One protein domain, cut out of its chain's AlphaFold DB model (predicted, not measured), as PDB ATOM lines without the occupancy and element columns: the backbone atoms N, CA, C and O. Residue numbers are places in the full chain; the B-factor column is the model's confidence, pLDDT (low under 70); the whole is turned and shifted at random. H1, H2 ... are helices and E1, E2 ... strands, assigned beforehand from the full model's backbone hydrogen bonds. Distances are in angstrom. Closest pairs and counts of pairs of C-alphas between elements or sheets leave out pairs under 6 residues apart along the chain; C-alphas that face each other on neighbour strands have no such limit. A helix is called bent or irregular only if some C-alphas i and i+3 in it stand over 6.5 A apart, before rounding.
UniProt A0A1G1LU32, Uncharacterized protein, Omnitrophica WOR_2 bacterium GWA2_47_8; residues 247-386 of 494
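Overview. This is residues 247 to 386 of the 494 residues of an uncharacterized protein of Omnitrophica WOR_2 bacterium GWA2_47_8 (UniProt A0A1G1LU32). A strongly twisted six-stranded sheet forms the middle layer, with the long helix H1 over one face and the shorter H2 over the other. Beyond the E6 and E5 side of this sheet lies a small two-stranded sheet, E7 and E8, from which H4 runs away from the body to make one end of the longest axis. The printed part has 140 residues with four named helices and eight named strands, in the order E1 E2 H1 E3 H2 E4 E5 E6 E7 H3 E8 H4; the class is mixed, helices and strands. The large sheet is mixed, in the order E1 E3 E2 E4 E6 E5, and the small one is antiparallel. The whole is compact, with a radius of gyration of the C-alphas of 14.5 A and spans of 47 by 37 by 27 A.

Along the chain. E1, residues 247 to 250, begins at C-alpha 247 (176.538, 163.063, 196.294). E2 is residues 260 to 266, 19.4 A long, and H1 residues 272 to 294, 31.9 A, from C-alpha 272 at (184.070, 173.174, 192.268). E3 is residues 299 to 306, 20.6 A; H2 residues 310 to 320, 15.6 A; E4 residues 330 to 335, 16.0 A. E5, residues 341 to 343, E6, residues 346 to 349, E7, residues 353 to 355, H3, residues 370 to 373, and E8, residues 374 to 376, are short. H4, residues 377 to 386, 13.9 A, ends at C-alpha 386 (188.755, 165.036, 157.618).

Arrangement. E1 and E3 are antiparallel, with N 247 and O 302 2.8 A apart. E3 and E2 are parallel, with N 301 and O 261 at 2.8 A. E2 and E4 are parallel, with N 264 and O 332 at 2.8 A, and so are E4 and E6, with N 333 and O 347 at 2.8 A. E5 and E6 form a hairpin, with N 348 and O 341 at 2.8 A. E2, H1, E3 is a strand-helix-strand unit, two parallel neighbour strands with a helix between, and E3, H2, E4 is a split one, with E2 between its strands; both crossovers are right-handed. H1 is over E3 and E2 at a height over the sheet of 6.6 A; its closest C-alphas to E2 are Ser 279 and Ile 263, 6.2 A. H2 is on the opposite face, closest to E4 at the C-alphas of Val 314 and Val 331, 6.6 A; it is irregular, C-alphas 311 and 314 being 7.4 A apart. H3 only grazes the sheet. E7 and E8 are antiparallel, with N 375 and O 354 at 2.8 A, and the closest C-alphas of E7 and H4 are Phe 353 and Glu 377, 5.6 A. Every O i to N i+4 pair is within hydrogen-bond range in H4, against 18 of 19 in H1 and 5 of 7 in H2; H3 is too short for one.

Size, cuts and confidence. The C-alphas farthest apart, Ser 322 and Arg 386, are 47.1 A apart. The printed part has no cut. The link from E7 to H3, residues 356 to 369, is long. The mean pLDDT of the printed part is 82.0; it is under 70 at residues 252 to 258, 292 to 297, 326, 358 to 366 and 384 to 386.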
ATOM      1  N   PHE A 247     177.815 162.405 196.528       85.62
ATOM      2  CA  PHE A 247     176.538 163.063 196.294       85.62
ATOM      3  C   PHE A 247     175.710 162.341 195.208       85.62
ATOM      4  O   PHE A 247     176.214 162.142 194.103       85.62
ATOM      5  N   PRO A 248     174.438 161.978 195.446       83.62
ATOM      6  CA  PRO A 248     173.614 161.309 194.438       83.62
ATOM      7  C   PRO A 248     173.238 162.260 193.292       83.62
ATOM      8  O   PRO A 248     172.652 163.318 193.518       83.62
ATOM      9  N   LEU A 249     173.526 161.859 192.054       83.44
ATOM     10  CA  LEU A 249     173.089 162.539 190.827       83.44
ATOM     11  C   LEU A 249     171.832 161.880 190.245       83.44
ATOM     12  O   LEU A 249     170.901 162.572 189.842       83.44
ATOM     13  N   ASN A 250     171.783 160.546 190.253       80.81
ATOM     14  CA  ASN A 250     170.618 159.756 189.869       80.81
ATOM     15  C   ASN A 250     170.496 158.547 190.807       80.81
ATOM     16  O   ASN A 250     171.483 157.880 191.080       80.81
ATOM     17  N   LEU A 251     169.305 158.261 191.317       70.94
ATOM     18  CA  LEU A 251     169.006 157.030 192.049       70.94
ATOM     19  C   LEU A 251     167.904 156.338 191.245       70.94
ATOM     20  O   LEU A 251     166.930 156.993 190.877       70.94
ATOM     21  N   GLY A 252     168.049 155.056 190.925       65.38
ATOM     22  CA  GLY A 252     166.960 154.308 190.292       65.38
ATOM     23  C   GLY A 252     165.680 154.364 191.128       65.38
ATOM     24  O   GLY A 252     165.736 154.580 192.338       65.38
ATOM     25  N   SER A 253     164.516 154.226 190.487       54.81
ATOM     26  CA  SER A 253     163.232 154.433 191.164       54.81
ATOM     27  C   SER A 253     162.874 153.337 192.173       54.81
ATOM     28  O   SER A 253     162.173 153.654 193.123       54.81
ATOM     29  N   ASP A 254     163.332 152.085 192.008       53.31
ATOM     30  CA  ASP A 254     162.699 150.944 192.705       53.31
ATOM     31  C   ASP A 254     163.604 149.718 192.979       53.31
ATOM     32  O   ASP A 254     163.142 148.573 192.955       53.31
ATOM     33  N   SER A 255     164.907 149.871 193.234       48.06
ATOM     34  CA  SER A 255     165.707 148.703 193.650       48.06
ATOM     35  C   SER A 255     166.850 149.034 194.592       48.06
ATOM     36  O   SER A 255     167.433 150.113 194.466       48.06
ATOM     37  N   PRO A 256     167.227 148.090 195.486       54.91
ATOM     38  CA  PRO A 256     168.552 148.133 196.086       54.91
ATOM     39  C   PRO A 256     169.536 148.257 194.927       54.91
ATOM     40  O   PRO A 256     169.499 147.432 194.014       54.91
ATOM     41  N   LEU A 257     170.306 149.346 194.920       59.16
ATOM     42  CA  LEU A 257     171.246 149.698 193.859       59.16
ATOM     43  C   LEU A 257     172.006 148.433 193.429       59.16
ATOM     44  O   LEU A 257     172.793 147.903 194.212       59.16
ATOM     45  N   LYS A 258     171.689 147.891 192.241       66.44
ATOM     46  CA  LYS A 258     172.349 146.678 191.737       66.44
ATOM     47  C   LYS A 258     173.802 146.998 191.411       66.44
ATOM     48  O   LYS A 258     174.693 146.298 191.864       66.44
ATOM     49  N   GLU A 259     174.008 148.087 190.681       79.06
ATOM     50  CA  GLU A 259     175.312 148.613 190.291       79.06
ATOM     51  C   GLU A 259     175.245 150.144 190.351       79.06
ATOM     52  O   GLU A 259     174.266 150.761 189.908       79.06
ATOM     53  N   SER A 260     176.271 150.757 190.933       85.69
ATOM     54  CA  SER A 260     176.412 152.206 191.041       85.69
ATOM     55  C   SER A 260     177.574 152.706 190.194       85.69
ATOM     56  O   SER A 260     178.616 152.064 190.096       85.69
ATOM     57  N   ILE A 261     177.416 153.893 189.620       90.62
ATOM     58  CA  ILE A 261     178.447 154.601 188.867       90.62
ATOM     59  C   ILE A 261     178.880 155.800 189.688       90.62
ATOM     60  O   ILE A 261     178.069 156.660 190.029       90.62
ATOM     61  N   ILE A 262     180.167 155.884 189.989       92.94
ATOM     62  CA  ILE A 262     180.739 156.967 190.771       92.94
ATOM     63  C   ILE A 262     181.613 157.800 189.864       92.94
ATOM     64  O   ILE A 262     182.637 157.345 189.368       92.94
ATOM     65  N   ILE A 263     181.215 159.047 189.680       95.25
ATOM     66  CA  ILE A 263     181.945 160.024 188.898       95.25
ATOM     67  C   ILE A 263     182.822 160.817 189.859       95.25
ATOM     68  O   ILE A 263     182.317 161.554 190.706       95.25
ATOM     69  N   ALA A 264     184.135 160.677 189.725       95.81
ATOM     70  CA  ALA A 264     185.140 161.424 190.468       95.81
ATOM     71  C   ALA A 264     185.896 162.402 189.562       95.81
ATOM     72  O   ALA A 264     185.905 162.243 188.345       95.81
ATOM     73  N   GLY A 265     186.499 163.437 190.146       94.56
ATOM     74  CA  GLY A 265     187.228 164.468 189.408       94.56
ATOM     75  C   GLY A 265     188.721 164.415 189.700       94.56
ATOM     76  O   GLY A 265     189.109 164.284 190.860       94.56
ATOM     77  N   SER A 266     189.540 164.545 188.656       94.00
ATOM     78  CA  SER A 266     190.990 164.741 188.743       94.00
ATOM     79  C   SER A 266     191.372 166.112 188.191       94.00
ATOM     80  O   SER A 266     190.946 166.509 187.105       94.00
ATOM     81  N   GLY A 267     192.182 166.865 188.937       88.19
ATOM     82  CA  GLY A 267     192.707 168.154 188.480       88.19
ATOM     83  C   GLY A 267     191.666 169.280 188.445       88.19
ATOM     84  O   GLY A 267     191.876 170.310 187.788       88.19
ATOM     85  N   TYR A 268     190.554 169.124 189.166       87.75
ATOM     86  CA  TYR A 268     189.555 170.180 189.326       87.75
ATOM     87  C   TYR A 268     189.909 171.165 190.446       87.75
ATOM     88  O   TYR A 268     189.217 172.171 190.581       87.75
ATOM     89  N   GLY A 269     190.987 170.926 191.207       81.31
ATOM     90  CA  GLY A 269     191.491 171.750 192.311       81.31
ATOM     91  C   GLY A 269     191.151 173.243 192.224       81.31
ATOM     92  O   GLY A 269     191.676 173.982 191.392       81.31
ATOM     93  N   GLY A 270     190.242 173.684 193.101       80.19
ATOM     94  CA  GLY A 270     189.785 175.077 193.201       80.19
ATOM     95  C   GLY A 270     188.643 175.487 192.258       80.19
ATOM     96  O   GLY A 270     188.196 176.631 192.330       80.19
ATOM     97  N   ARG A 271     188.126 174.584 191.414       89.50
ATOM     98  CA  ARG A 271     187.059 174.837 190.423       89.50
ATOM     99  C   ARG A 271     185.799 173.983 190.680       89.50
ATOM    100  O   ARG A 271     185.339 173.271 189.787       89.50
ATOM    101  N   PRO A 272     185.175 174.060 191.875       85.56
ATOM    102  CA  PRO A 272     184.070 173.174 192.268       85.56
ATOM    103  C   PRO A 272     182.812 173.315 191.396       85.56
ATOM    104  O   PRO A 272     182.055 172.362 191.242       85.56
ATOM    105  N   GLN A 273     182.582 174.491 190.807       83.94
ATOM    106  CA  GLN A 273     181.441 174.716 189.909       83.94
ATOM    107  C   GLN A 273     181.628 174.043 188.543       83.94
ATOM    108  O   GLN A 273     180.660 173.564 187.957       83.94
ATOM    109  N   GLU A 274     182.864 174.001 188.040       86.50
ATOM    110  CA  GLU A 274     183.204 173.297 186.801       86.50
ATOM    111  C   GLU A 274     183.085 171.786 187.014       86.50
ATOM    112  O   GLU A 274     182.375 171.123 186.266       86.50
ATOM    113  N   TRP A 275     183.647 171.285 188.123       92.00
ATOM    114  CA  TRP A 275     183.506 169.893 188.558       92.00
ATOM    115  C   TRP A 275     182.042 169.445 188.622       92.00
ATOM    116  O   TRP A 275     181.652 168.427 188.045       92.00
ATOM    117  N   ARG A 276     181.203 170.238 189.293       87.00
ATOM    118  CA  ARG A 276     179.773 169.961 189.417       87.00
ATOM    119  C   ARG A 276     179.081 169.870 188.057       87.00
ATOM    120  O   ARG A 276     178.331 168.930 187.827       87.00
ATOM    121  N   ARG A 277     179.345 170.821 187.162       86.38
ATOM    122  CA  ARG A 277     178.733 170.848 185.829       86.38
ATOM    123  C   ARG A 277     179.159 169.652 184.982       86.38
ATOM    124  O   ARG A 277     178.321 169.046 184.321       86.38
ATOM    125  N   ASP A 278     180.448 169.334 184.983       90.06
ATOM    126  CA  ASP A 278     180.994 168.255 184.164       90.06
ATOM    127  C   ASP A 278     180.512 166.885 184.640       90.06
ATOM    128  O   ASP A 278     180.067 166.082 183.824       90.06
ATOM    129  N   SER A 279     180.509 166.642 185.951       90.69
ATOM    130  CA  SER A 279     179.966 165.404 186.524       90.69
ATOM    131  C   SER A 279     178.466 165.234 186.265       90.69
ATOM    132  O   SER A 279     178.046 164.145 185.884       90.69
ATOM    133  N   GLU A 280     177.660 166.296 186.387       86.38
ATOM    134  CA  GLU A 280     176.230 166.275 186.038       86.38
ATOM    135  C   GLU A 280     176.016 165.982 184.539       86.38
ATOM    136  O   GLU A 280     175.148 165.183 184.177       86.38
ATOM    137  N   ARG A 281     176.839 166.570 183.655       87.75
ATOM    138  CA  ARG A 281     176.799 166.301 182.207       87.75
ATOM    139  C   ARG A 281     177.139 164.845 181.892       87.75
ATOM    140  O   ARG A 281     176.374 164.202 181.175       87.75
ATOM    141  N   VAL A 282     178.252 164.330 182.421       90.31
ATOM    142  CA  VAL A 282     178.662 162.935 182.193       90.31
ATOM    143  C   VAL A 282     177.622 161.974 182.761       90.31
ATOM    144  O   VAL A 282     177.229 161.043 182.065       90.31
ATOM    145  N   ALA A 283     177.101 162.225 183.966       89.38
ATOM    146  CA  ALA A 283     176.042 161.408 184.554       89.38
ATOM    147  C   ALA A 283     174.815 161.314 183.651       89.38
ATOM    148  O   ALA A 283     174.298 160.220 183.439       89.38
ATOM    149  N   SER A 284     174.365 162.444 183.100       83.69
ATOM    150  CA  SER A 284     173.227 162.491 182.182       83.69
ATOM    151  C   SER A 284     173.490 161.686 180.905       83.69
ATOM    152  O   SER A 284     172.679 160.843 180.526       83.69
ATOM    153  N   GLN A 285     174.655 161.875 180.279       85.94
ATOM    154  CA  GLN A 285     175.020 161.171 179.046       85.94
ATOM    155  C   GLN A 285     175.163 159.658 179.250       85.94
ATOM    156  O   GLN A 285     174.648 158.882 178.447       85.94
ATOM    157  N   ILE A 286     175.825 159.237 180.329       86.25
ATOM    158  CA  ILE A 286     176.010 157.821 180.660       86.25
ATOM    159  C   ILE A 286     174.684 157.175 181.070       86.25
ATOM    160  O   ILE A 286     174.384 156.078 180.610       86.25
ATOM    161  N   SER A 287     173.847 157.858 181.858       82.50
ATOM    162  CA  SER A 287     172.526 157.323 182.229       82.50
ATOM    163  C   SER A 287     171.652 157.125 180.990       82.50
ATOM    164  O   SER A 287     171.081 156.055 180.817       82.50
ATOM    165  N   ALA A 288     171.619 158.105 180.077       79.44
ATOM    166  CA  ALA A 288     170.882 157.988 178.820       79.44
ATOM    167  C   ALA A 288     171.397 156.834 177.943       79.44
ATOM    168  O   ALA A 288     170.602 156.142 177.306       79.44
ATOM    169  N   LEU A 289     172.717 156.610 177.925       79.75
ATOM    170  CA  LEU A 289     173.322 155.468 177.245       79.75
ATOM    171  C   LEU A 289     172.808 154.159 177.860       79.75
ATOM    172  O   LEU A 289     172.224 153.346 177.152       79.75
ATOM    173  N   ILE A 290     172.965 153.970 179.167       77.50
ATOM    174  CA  ILE A 290     172.626 152.713 179.847       77.50
ATOM    175  C   ILE A 290     171.130 152.412 179.779       77.50
ATOM    176  O   ILE A 290     170.753 151.310 179.377       77.50
ATOM    177  N   GLU A 291     170.278 153.392 180.095       72.75
ATOM    178  CA  GLU A 291     168.818 153.235 180.068       72.75
ATOM    179  C   GLU A 291     168.332 152.788 178.686       72.75
ATOM    180  O   GLU A 291     167.415 151.972 178.584       72.75
ATOM    181  N   SER A 292     168.978 153.270 177.618       68.62
ATOM    182  CA  SER A 292     168.636 152.879 176.250       68.62
ATOM    183  C   SER A 292     168.952 151.414 175.921       68.62
ATOM    184  O   SER A 292     168.321 150.856 175.021       68.62
ATOM    185  N   PHE A 293     169.875 150.772 176.650       65.81
ATOM    186  CA  PHE A 293     170.351 149.417 176.349       65.81
ATOM    187  C   PHE A 293     169.882 148.348 177.325       65.81
ATOM    188  O   PHE A 293     169.484 147.266 176.897       65.81
ATOM    189  N   THR A 294     169.956 148.614 178.626       66.06
ATOM    190  CA  THR A 294     169.678 147.605 179.658       66.06
ATOM    191  C   THR A 294     168.233 147.679 180.140       66.06
ATOM    192  O   THR A 294     167.689 146.686 180.623       66.06
ATOM    193  N   GLY A 295     167.599 148.852 180.014       63.34
ATOM    194  CA  GLY A 295     166.346 149.163 180.701       63.34
ATOM    195  C   GLY A 295     166.474 149.141 182.230       63.34
ATOM    196  O   GLY A 295     165.460 149.228 182.923       63.34
ATOM    197  N   GLU A 296     167.695 149.012 182.762       67.12
ATOM    198  CA  GLU A 296     167.999 149.062 184.187       67.12
ATOM    199  C   GLU A 296     168.511 150.458 184.554       67.12
ATOM    200  O   GLU A 296     169.264 151.084 183.808       67.12
ATOM    201  N   VAL A 297     168.098 150.954 185.722       62.94
ATOM    202  CA  VAL A 297     168.522 152.266 186.219       62.94
ATOM    203  C   VAL A 297     169.619 152.071 187.258       62.94
ATOM    204  O   VAL A 297     169.368 151.546 188.346       62.94
ATOM    205  N   HIS A 298     170.828 152.507 186.920       72.38
ATOM    206  CA  HIS A 298     171.981 152.487 187.816       72.38
ATOM    207  C   HIS A 298     171.965 153.734 188.703       72.38
ATOM    208  O   HIS A 298     171.527 154.811 188.287       72.38
ATOM    209  N   GLY A 299     172.438 153.601 189.944       82.62
ATOM    210  CA  GLY A 299     172.646 154.770 190.797       82.62
ATOM    211  C   GLY A 299     173.888 155.520 190.346       82.62
ATOM    212  O   GLY A 299     174.969 154.950 190.357       82.62
ATOM    213  N   THR A 300     173.766 156.791 189.990       87.62
ATOM    214  CA  THR A 300     174.906 157.625 189.604       87.62
ATOM    215  C   THR A 300     175.223 158.617 190.712       87.62
ATOM    216  O   THR A 300     174.350 159.359 191.166       87.62
ATOM    217  N   PHE A 301     176.485 158.666 191.126       90.06
ATOM    218  CA  PHE A 301     176.991 159.476 192.227       90.06
ATOM    219  C   PHE A 301     178.135 160.369 191.766       90.06
ATOM    220  O   PHE A 301     178.904 160.010 190.881       90.06
ATOM    221  N   ARG A 302     178.279 161.525 192.405       92.81
ATOM    222  CA  ARG A 302     179.410 162.436 192.269       92.81
ATOM    223  C   ARG A 302     180.280 162.358 193.511       92.81
ATOM    224  O   ARG A 302     179.782 162.573 194.609       92.81
ATOM    225  N   PHE A 303     181.573 162.141 193.340       93.81
ATOM    226  CA  PHE A 303     182.545 162.180 194.422       93.81
ATOM    227  C   PHE A 303     183.079 163.607 194.637       93.81
ATOM    228  O   PHE A 303     183.783 164.153 193.795       93.81
ATOM    229  N   ASP A 304     182.749 164.234 195.763       88.50
ATOM    230  CA  ASP A 304     183.025 165.645 196.077       88.50
ATOM    231  C   ASP A 304     184.443 165.920 196.611       88.50
ATOM    232  O   ASP A 304     184.720 167.002 197.135       88.50
ATOM    233  N   ARG A 305     185.373 164.971 196.450       89.06
ATOM    234  CA  ARG A 305     186.803 165.176 196.720       89.06
ATOM    235  C   ARG A 305     187.601 165.119 195.423       89.06
ATOM    236  O   ARG A 305     187.372 164.255 194.584       89.06
ATOM    237  N   ASP A 306     188.555 166.038 195.293       86.62
ATOM    238  CA  ASP A 306     189.501 166.050 194.175       86.62
ATOM    239  C   ASP A 306     190.491 164.893 194.343       86.62
ATOM    240  O   ASP A 306     191.065 164.699 195.421       86.62
ATOM    241  N   ILE A 307     190.674 164.117 193.282       91.06
ATOM    242  CA  ILE A 307     191.571 162.968 193.260       91.06
ATOM    243  C   ILE A 307     192.836 163.387 192.522       91.06
ATOM    244  O   ILE A 307     192.817 163.651 191.327       91.06
ATOM    245  N   THR A 308     193.958 163.460 193.238       87.12
ATOM    246  CA  THR A 308     195.236 163.894 192.645       87.12
ATOM    247  C   THR A 308     196.015 162.761 191.984       87.12
ATOM    248  O   THR A 308     196.930 163.027 191.213       87.12
ATOM    249  N   ASP A 309     195.691 161.512 192.316       88.44
ATOM    250  CA  ASP A 309     196.344 160.312 191.794       88.44
ATOM    251  C   ASP A 309     195.272 159.311 191.353       88.44
ATOM    252  O   ASP A 309     194.541 158.761 192.182       88.44
ATOM    253  N   SER A 310     195.175 159.079 190.042       85.25
ATOM    254  CA  SER A 310     194.182 158.173 189.459       85.25
ATOM    255  C   SER A 310     194.319 156.740 189.974       85.25
ATOM    256  O   SER A 310     193.315 156.040 190.083       85.25
ATOM    257  N   SER A 311     195.527 156.312 190.365       87.00
ATOM    258  CA  SER A 311     195.762 154.973 190.922       87.00
ATOM    259  C   SER A 311     195.120 154.776 192.300       87.00
ATOM    260  O   SER A 311     194.832 153.648 192.703       87.00
ATOM    261  N   LEU A 312     194.838 155.873 193.010       89.56
ATOM    262  CA  LEU A 312     194.173 155.866 194.312       89.56
ATOM    263  C   LEU A 312     192.662 156.080 194.208       89.56
ATOM    264  O   LEU A 312     191.977 155.979 195.227       89.56
ATOM    265  N   ALA A 313     192.125 156.345 193.011       89.75
ATOM    266  CA  ALA A 313     190.745 156.789 192.849       89.75
ATOM    267  C   ALA A 313     189.734 155.805 193.451       89.75
ATOM    268  O   ALA A 313     188.910 156.181 194.284       89.75
ATOM    269  N   VAL A 314     189.865 154.520 193.109       89.00
ATOM    270  CA  VAL A 314     189.010 153.446 193.636       89.00
ATOM    271  C   VAL A 314     189.123 153.333 195.154       89.00
ATOM    272  O   VAL A 314     188.117 153.171 195.840       89.00
ATOM    273  N   ALA A 315     190.341 153.411 195.696       89.62
ATOM    274  CA  ALA A 315     190.570 153.282 197.131       89.62
ATOM    275  C   ALA A 315     189.956 154.458 197.909       89.62
ATOM    276  O   ALA A 315     189.321 154.235 198.938       89.62
ATOM    277  N   MET A 316     190.100 155.686 197.401       91.94
ATOM    278  CA  MET A 316     189.524 156.893 198.001       91.94
ATOM    279  C   MET A 316     187.996 156.874 197.957       91.94
ATOM    280  O   MET A 316     187.356 157.056 198.990       91.94
ATOM    281  N   VAL A 317     187.417 156.582 196.788       91.06
ATOM    282  CA  VAL A 317     185.962 156.465 196.619       91.06
ATOM    283  C   VAL A 317     185.396 155.423 197.582       91.06
ATOM    284  O   VAL A 317     184.447 155.706 198.304       91.06
ATOM    285  N   ARG A 318     186.015 154.241 197.679       86.31
ATOM    286  CA  ARG A 318     185.559 153.180 198.594       86.31
ATOM    287  C   ARG A 318     185.681 153.554 200.069       86.31
ATOM    288  O   ARG A 318     184.836 153.152 200.860       86.31
ATOM    289  N   ALA A 319     186.727 154.286 200.449       87.88
ATOM    290  CA  ALA A 319     186.923 154.702 201.835       87.88
ATOM    291  C   ALA A 319     185.861 155.713 202.292       87.88
ATOM    292  O   ALA A 319     185.412 155.661 203.434       87.88
ATOM    293  N   ASP A 320     185.455 156.614 201.399       88.25
ATOM    294  CA  ASP A 320     184.564 157.730 201.721       88.25
ATOM    295  C   ASP A 320     183.095 157.490 201.319       88.25
ATOM    296  O   ASP A 320     182.223 158.283 201.680       88.25
ATOM    297  N   CYS A 321     182.813 156.416 200.576       86.56
ATOM    298  CA  CYS A 321     181.479 156.028 200.117       86.56
ATOM    299  C   CYS A 321     181.197 154.575 200.520       86.56
ATOM    300  O   CYS A 321     181.195 153.651 199.712       86.56
ATOM    301  N   SER A 322     180.974 154.376 201.818       76.12
ATOM    302  CA  SER A 322     180.862 153.063 202.471       76.12
ATOM    303  C   SER A 322     179.682 152.198 202.012       76.12
ATOM    304  O   SER A 322     179.672 150.998 202.274       76.12
ATOM    305  N   PHE A 323     178.700 152.781 201.321       76.06
ATOM    306  CA  PHE A 323     177.554 152.062 200.760       76.06
ATOM    307  C   PHE A 323     177.878 151.323 199.451       76.06
ATOM    308  O   PHE A 323     177.032 150.581 198.953       76.06
ATOM    309  N   LEU A 324     179.077 151.523 198.894       75.00
ATOM    310  CA  LEU A 324     179.474 150.954 197.613       75.00
ATOM    311  C   LEU A 324     179.880 149.480 197.722       75.00
ATOM    312  O   LEU A 324     180.678 149.077 198.574       75.00
ATOM    313  N   ASN A 325     179.385 148.673 196.791       77.25
ATOM    314  CA  ASN A 325     179.827 147.315 196.557       77.25
ATOM    315  C   ASN A 325     181.027 147.299 195.600       77.25
ATOM    316  O   ASN A 325     180.900 147.422 194.384       77.25
ATOM    317  N   ALA A 326     182.207 147.019 196.153       69.25
ATOM    318  CA  ALA A 326     183.473 146.969 195.420       69.25
ATOM    319  C   ALA A 326     183.510 146.014 194.208       69.25
ATOM    320  O   ALA A 326     184.421 146.141 193.390       69.25
ATOM    321  N   SER A 327     182.593 145.043 194.124       72.81
ATOM    322  CA  SER A 327     182.528 144.056 193.036       72.81
ATOM    323  C   SER A 327     181.533 144.402 191.928       72.81
ATOM    324  O   SER A 327     181.572 143.759 190.886       72.81
ATOM    325  N   MET A 328     180.662 145.386 192.159       75.44
ATOM    326  CA  MET A 328     179.565 145.750 191.256       75.44
ATOM    327  C   MET A 328     179.628 147.215 190.815       75.44
ATOM    328  O   MET A 328     179.136 147.555 189.748       75.44
ATOM    329  N   ASP A 329     180.247 148.081 191.615       83.56
ATOM    330  CA  ASP A 329     180.265 149.510 191.334       83.56
ATOM    331  C   ASP A 329     181.456 149.929 190.478       83.56
ATOM    332  O   ASP A 329     182.589 149.469 190.660       83.56
ATOM    333  N   GLU A 330     181.192 150.879 189.590       90.12
ATOM    334  CA  GLU A 330     182.151 151.404 188.634       90.12
ATOM    335  C   GLU A 330     182.578 152.826 188.974       90.12
ATOM    336  O   GLU A 330     181.770 153.659 189.388       90.12
ATOM    337  N   VAL A 331     183.860 153.130 188.768       93.06
ATOM    338  CA  VAL A 331     184.407 154.471 188.992       93.06
ATOM    339  C   VAL A 331     184.796 155.090 187.656       93.06
ATOM    340  O   VAL A 331     185.677 154.587 186.961       93.06
ATOM    341  N   ILE A 332     184.173 156.218 187.328       95.00
ATOM    342  CA  ILE A 332     184.554 157.080 186.212       95.00
ATOM    343  C   ILE A 332     185.353 158.252 186.779       95.00
ATOM    344  O   ILE A 332     184.828 159.056 187.547       95.00
ATOM    345  N   LEU A 333     186.618 158.378 186.398       95.94
ATOM    346  CA  LEU A 333     187.469 159.505 186.762       95.94
ATOM    347  C   LEU A 333     187.514 160.517 185.617       95.94
ATOM    348  O   LEU A 333     188.072 160.244 184.555       95.94
ATOM    349  N   LEU A 334     186.956 161.704 185.840       95.00
ATOM    350  CA  LEU A 334     187.001 162.791 184.874       95.00
ATOM    351  C   LEU A 334     188.359 163.487 184.911       95.00
ATOM    352  O   LEU A 334     188.733 164.069 185.932       95.00
ATOM    353  N   ASP A 335     189.058 163.463 183.781       92.44
ATOM    354  CA  ASP A 335     190.309 164.184 183.560       92.44
ATOM    355  C   ASP A 335     190.241 164.932 182.222       92.44
ATOM    356  O   ASP A 335     190.164 164.340 181.144       92.44
ATOM    357  N   GLY A 336     190.285 166.265 182.282       85.56
ATOM    358  CA  GLY A 336     190.178 167.131 181.106       85.56
ATOM    359  C   GLY A 336     191.323 167.010 180.094       85.56
ATOM    360  O   GLY A 336     191.240 167.620 179.027       85.56
ATOM    361  N   ARG A 337     192.399 166.277 180.403       84.25
ATOM    362  CA  ARG A 337     193.580 166.136 179.531       84.25
ATOM    363  C   ARG A 337     193.655 164.797 178.814       84.25
ATOM    364  O   ARG A 337     194.435 164.678 177.872       84.25
ATOM    365  N   GLU A 338     192.886 163.820 179.262       83.44
ATOM    366  CA  GLU A 338     193.051 162.428 178.860       83.44
ATOM    367  C   GLU A 338     192.015 162.021 177.809       83.44
ATOM    368  O   GLU A 338     190.894 162.529 177.775       83.44
ATOM    369  N   GLU A 339     192.399 161.101 176.926       89.19
ATOM    370  CA  GLU A 339     191.439 160.338 176.122       89.19
ATOM    371  C   GLU A 339     190.837 159.213 176.974       89.19
ATOM    372  O   GLU A 339     191.387 158.872 178.024       89.19
ATOM    373  N   CYS A 340     189.710 158.635 176.541       94.12
ATOM    374  CA  CYS A 340     189.118 157.540 177.307       94.12
ATOM    375  C   CYS A 340     190.096 156.370 177.415       94.12
ATOM    376  O   CYS A 340     190.555 155.857 176.392       94.12
ATOM    377  N   ARG A 341     190.377 155.924 178.640       94.06
ATOM    378  CA  ARG A 341     191.093 154.671 178.901       94.06
ATOM    379  C   ARG A 341     190.523 153.950 180.113       94.06
ATOM    380  O   ARG A 341     190.021 154.579 181.037       94.06
ATOM    381  N   GLU A 342     190.671 152.634 180.128       92.31
ATOM    382  CA  GLU A 342     190.295 151.785 181.260       92.31
ATOM    383  C   GLU A 342     191.567 151.266 181.932       92.31
ATOM    384  O   GLU A 342     192.385 150.600 181.296       92.31
ATOM    385  N   GLU A 343     191.765 151.583 183.211       89.75
ATOM    386  CA  GLU A 343     192.943 151.159 183.970       89.75
ATOM    387  C   GLU A 343     192.568 150.877 185.427       89.75
ATOM    388  O   GLU A 343     191.929 151.690 186.089       89.75
ATOM    389  N   GLY A 344     192.957 149.708 185.948       85.19
ATOM    390  CA  GLY A 344     192.771 149.383 187.368       85.19
ATOM    391  C   GLY A 344     191.311 149.356 187.846       85.19
ATOM    392  O   GLY A 344     191.066 149.561 189.033       85.19
ATOM    393  N   GLY A 345     190.348 149.116 186.947       84.75
ATOM    394  CA  GLY A 345     188.913 149.184 187.259       84.75
ATOM    395  C   GLY A 345     188.358 150.611 187.336       84.75
ATOM    396  O   GLY A 345     187.298 150.820 187.920       84.75
ATOM    397  N   VAL A 346     189.081 151.589 186.778       91.00
ATOM    398  CA  VAL A 346     188.642 152.977 186.607       91.00
ATOM    399  C   VAL A 346     188.527 153.279 185.122       91.00
ATOM    400  O   VAL A 346     189.450 152.996 184.355       91.00
ATOM    401  N   ILE A 347     187.428 153.912 184.731       93.75
ATOM    402  CA  ILE A 347     187.278 154.524 183.412       93.75
ATOM    403  C   ILE A 347     187.752 155.971 183.534       93.75
ATOM    404  O   ILE A 347     187.101 156.792 184.174       93.75
ATOM    405  N   ILE A 348     188.898 156.299 182.950       94.50
ATOM    406  CA  ILE A 348     189.405 157.671 182.891       94.50
ATOM    407  C   ILE A 348     188.845 158.310 181.628       94.50
ATOM    408  O   ILE A 348     188.990 157.745 180.547       94.50
ATOM    409  N   LEU A 349     188.193 159.464 181.756       93.94
ATOM    410  CA  LEU A 349     187.401 160.050 180.679       93.94
ATOM    411  C   LEU A 349     187.507 161.577 180.645       93.94
ATOM    412  O   LEU A 349     187.377 162.247 181.667       93.94
ATOM    413  N   ASN A 350     187.648 162.145 179.447       93.94
ATOM    414  CA  ASN A 350     187.410 163.568 179.242       93.94
ATOM    415  C   ASN A 350     185.929 163.906 179.492       93.94
ATOM    416  O   ASN A 350     185.062 163.269 178.891       93.94
ATOM    417  N   PRO A 351     185.600 164.941 180.285       92.38
ATOM    418  CA  PRO A 351     184.213 165.331 180.521       92.38
ATOM    419  C   PRO A 351     183.469 165.761 179.243       92.38
ATOM    420  O   PRO A 351     182.239 165.864 179.273       92.38
ATOM    421  N   VAL A 352     184.183 166.055 178.149       90.88
ATOM    422  CA  VAL A 352     183.637 166.300 176.809       90.88
ATOM    423  C   VAL A 352     183.963 165.106 175.908       90.88
ATOM    424  O   VAL A 352     185.072 164.968 175.383       90.88
ATOM    425  N   PHE A 353     182.970 164.247 175.703       92.06
ATOM    426  CA  PHE A 353     183.067 163.087 174.823       92.06
ATOM    427  C   PHE A 353     181.812 162.941 173.963       92.06
ATOM    428  O   PHE A 353     180.754 163.503 174.255       92.06
ATOM    429  N   PHE A 354     181.943 162.160 172.896       88.31
ATOM    430  CA  PHE A 354     180.849 161.805 172.003       88.31
ATOM    431  C   PHE A 354     180.729 160.287 171.927       88.31
ATOM    432  O   PHE A 354     181.733 159.580 171.918       88.31
ATOM    433  N   ILE A 355     179.502 159.781 171.851       85.62
ATOM    434  CA  ILE A 355     179.229 158.352 171.672       85.62
ATOM    435  C   ILE A 355     179.220 158.053 170.171       85.62
ATOM    436  O   ILE A 355     178.530 158.722 169.397       85.62
ATOM    437  N   LYS A 356     179.982 157.044 169.740       84.75
ATOM    438  CA  LYS A 356     180.017 156.606 168.340       84.75
ATOM    439  C   LYS A 356     178.634 156.112 167.913       84.75
ATOM    440  O   LYS A 356     177.952 155.389 168.631       84.75
ATOM    441  N   ARG A 357     178.227 156.422 166.681       71.44
ATOM    442  CA  ARG A 357     176.917 156.003 166.144       71.44
ATOM    443  C   ARG A 357     176.766 154.481 166.008       71.44
ATOM    444  O   ARG A 357     175.646 153.987 165.959       71.44
ATOM    445  N   SER A 358     177.864 153.724 165.958       67.94
ATOM    446  CA  SER A 358     177.855 152.255 165.844       67.94
ATOM    447  C   SER A 358     177.317 151.526 167.085       67.94
ATOM    448  O   SER A 358     177.176 150.307 167.061       67.94
ATOM    449  N   VAL A 359     176.994 152.254 168.154       65.50
ATOM    450  CA  VAL A 359     176.678 151.709 169.480       65.50
ATOM    451  C   VAL A 359     175.226 151.229 169.623       65.50
ATOM    452  O   VAL A 359     174.907 150.559 170.593       65.50
ATOM    453  N   ILE A 360     174.356 151.473 168.635       57.97
ATOM    454  CA  ILE A 360     172.886 151.295 168.715       57.97
ATOM    455  C   ILE A 360     172.423 149.857 169.083       57.97
ATOM    456  O   ILE A 360     171.260 149.673 169.414       57.97
ATOM    457  N   ASN A 361     173.309 148.850 169.111       60.06
ATOM    458  CA  ASN A 361     172.967 147.455 169.433       60.06
ATOM    459  C   ASN A 361     173.834 146.789 170.530       60.06
ATOM    460  O   ASN A 361     173.849 145.561 170.602       60.06
ATOM    461  N   PHE A 362     174.583 147.534 171.351       60.94
ATOM    462  CA  PHE A 362     175.463 146.936 172.372       60.94
ATOM    463  C   PHE A 362     174.869 147.002 173.784       60.94
ATOM    464  O   PHE A 362     174.467 148.066 174.233       60.94
ATOM    465  N   SER A 363     174.857 145.881 174.516       60.47
ATOM    466  CA  SER A 363     174.561 145.884 175.953       60.47
ATOM    467  C   SER A 363     175.842 146.153 176.744       60.47
ATOM    468  O   SER A 363     176.714 145.287 176.814       60.47
ATOM    469  N   PHE A 364     175.949 147.337 177.343       62.44
ATOM    470  CA  PHE A 364     177.007 147.667 178.299       62.44
ATOM    471  C   PHE A 364     176.569 147.213 179.678       62.44
ATOM    472  O   PHE A 364     175.889 147.937 180.401       62.44
ATOM    473  N   THR A 365     176.872 145.972 180.024       61.84
ATOM    474  CA  THR A 365     176.803 145.559 181.426       61.84
ATOM    475  C   THR A 365     177.832 144.461 181.637       61.84
ATOM    476  O   THR A 365     177.616 143.343 181.150       61.84
ATOM    477  N   PRO A 366     178.966 144.755 182.309       67.94
ATOM    478  CA  PRO A 366     179.427 146.062 182.855       67.94
ATOM    479  C   PRO A 366     179.819 147.110 181.774       67.94
ATOM    480  O   PRO A 366     179.890 146.755 180.598       67.94
ATOM    481  N   LEU A 367     180.104 148.381 182.131       77.06
ATOM    482  CA  LEU A 367     180.596 149.444 181.210       77.06
ATOM    483  C   LEU A 367     182.012 149.171 180.672       77.06
ATOM    484  O   LEU A 367     182.590 150.011 179.981       77.06
ATOM    485  N   SER A 368     182.580 148.004 180.960       81.50
ATOM    486  CA  SER A 368     183.835 147.565 180.366       81.50
ATOM    487  C   SER A 368     183.766 147.628 178.836       81.50
ATOM    488  O   SER A 368     182.817 147.148 178.216       81.50
ATOM    489  N   GLY A 369     184.782 148.235 178.227       85.31
ATOM    490  CA  GLY A 369     184.844 148.492 176.791       85.31
ATOM    491  C   GLY A 369     184.170 149.794 176.351       85.31
ATOM    492  O   GLY A 369     184.209 150.107 175.159       85.31
ATOM    493  N   ILE A 370     183.589 150.600 177.251       87.69
ATOM    494  CA  ILE A 370     182.954 151.877 176.880       87.69
ATOM    495  C   ILE A 370     183.921 152.811 176.141       87.69
ATOM    496  O   ILE A 370     183.502 153.535 175.235       87.69
ATOM    497  N   CYS A 371     185.221 152.747 176.449       91.88
ATOM    498  CA  CYS A 371     186.227 153.550 175.757       91.88
ATOM    499  C   CYS A 371     186.345 153.246 174.256       91.88
ATOM    500  O   CYS A 371     186.702 154.134 173.483       91.88
ATOM    501  N   GLU A 372     185.990 152.041 173.798       89.31
ATOM    502  CA  GLU A 372     185.967 151.711 172.365       89.31
ATOM    503  C   GLU A 372     184.821 152.414 171.624       89.31
ATOM    504  O   GLU A 372     184.863 152.609 170.401       89.31
ATOM    505  N   HIS A 373     183.806 152.831 172.373       88.06
ATOM    506  CA  HIS A 373     182.537 153.342 171.878       88.06
ATOM    507  C   HIS A 373     182.369 154.845 172.052       88.06
ATOM    508  O   HIS A 373     181.398 155.408 171.543       88.06
ATOM    509  N   ILE A 374     183.325 155.506 172.694       89.25
ATOM    510  CA  ILE A 374     183.343 156.957 172.819       89.25
ATOM    511  C   ILE A 374     184.575 157.549 172.141       89.25
ATOM    512  O   ILE A 374     185.590 156.887 171.932       89.25
ATOM    513  N   ILE A 375     184.457 158.802 171.727       89.25
ATOM    514  CA  ILE A 375     185.530 159.575 171.108       89.25
ATOM    515  C   ILE A 375     185.692 160.891 171.849       89.25
ATOM    516  O   ILE A 375     184.716 161.494 172.302       89.25
ATOM    517  N   SER A 376     186.939 161.334 171.963       87.50
ATOM    518  CA  SER A 376     187.252 162.650 172.504       87.50
ATOM    519  C   SER A 376     186.753 163.743 171.559       87.50
ATOM    520  O   SER A 376     186.610 163.531 170.353       87.50
ATOM    521  N   GLU A 377     186.537 164.942 172.094       83.62
ATOM    522  CA  GLU A 377     186.225 166.124 171.287       83.62
ATOM    523  C   GLU A 377     187.262 166.374 170.186       83.62
ATOM    524  O   GLU A 377     186.907 166.633 169.035       83.62
ATOM    525  N   ARG A 378     188.549 166.209 170.509       82.12
ATOM    526  CA  ARG A 378     189.637 166.333 169.535       82.12
ATOM    527  C   ARG A 378     189.497 165.316 168.402       82.12
ATOM    528  O   ARG A 378     189.661 165.694 167.244       82.12
ATOM    529  N   SER A 379     189.202 164.056 168.720       82.31
ATOM    530  CA  SER A 379     189.016 163.011 167.709       82.31
ATOM    531  C   SER A 379     187.772 163.266 166.869       82.31
ATOM    532  O   SER A 379     187.846 163.170 165.650       82.31
ATOM    533  N   PHE A 380     186.667 163.688 167.488       82.00
ATOM    534  CA  PHE A 380     185.439 164.039 166.780       82.00
ATOM    535  C   PHE A 380     185.648 165.191 165.793       82.00
ATOM    536  O   PHE A 380     185.326 165.057 164.615       82.00
ATOM    537  N   PHE A 381     186.253 166.301 166.222       76.56
ATOM    538  CA  PHE A 381     186.563 167.400 165.306       76.56
ATOM    539  C   PHE A 381     187.626 167.021 164.280       76.56
ATOM    540  O   PHE A 381     187.559 167.493 163.152       76.56
ATOM    541  N   GLY A 382     188.575 166.147 164.620       77.31
ATOM    542  CA  GLY A 382     189.510 165.579 163.653       77.31
ATOM    543  C   GLY A 382     188.799 164.772 162.563       77.31
ATOM    544  O   GLY A 382     189.105 164.935 161.384       77.31
ATOM    545  N   GLU A 383     187.824 163.943 162.935       75.25
ATOM    546  CA  GLU A 383     186.991 163.171 162.008       75.25
ATOM    547  C   GLU A 383     186.083 164.068 161.166       75.25
ATOM    548  O   GLU A 383     185.989 163.863 159.956       75.25
ATOM    549  N   ILE A 384     185.470 165.093 161.766       69.88
ATOM    550  CA  ILE A 384     184.693 166.107 161.043       69.88
ATOM    551  C   ILE A 384     185.587 166.851 160.060       69.88
ATOM    552  O   ILE A 384     185.246 166.945 158.892       69.88
ATOM    553  N   ASN A 385     186.748 167.340 160.489       66.94
ATOM    554  CA  ASN A 385     187.627 168.132 159.635       66.94
ATOM    555  C   ASN A 385     188.200 167.296 158.479       66.94
ATOM    556  O   ASN A 385     188.355 167.799 157.375       66.94
ATOM    557  N   ARG A 386     188.443 165.994 158.697       62.91
ATOM    558  CA  ARG A 386     188.755 165.036 157.618       62.91
ATOM    559  C   ARG A 386     187.553 164.730 156.725       62.91
ATOM    560  O   ARG A 386     187.723 164.385 155.564       62.91
TER     561      ARG A 386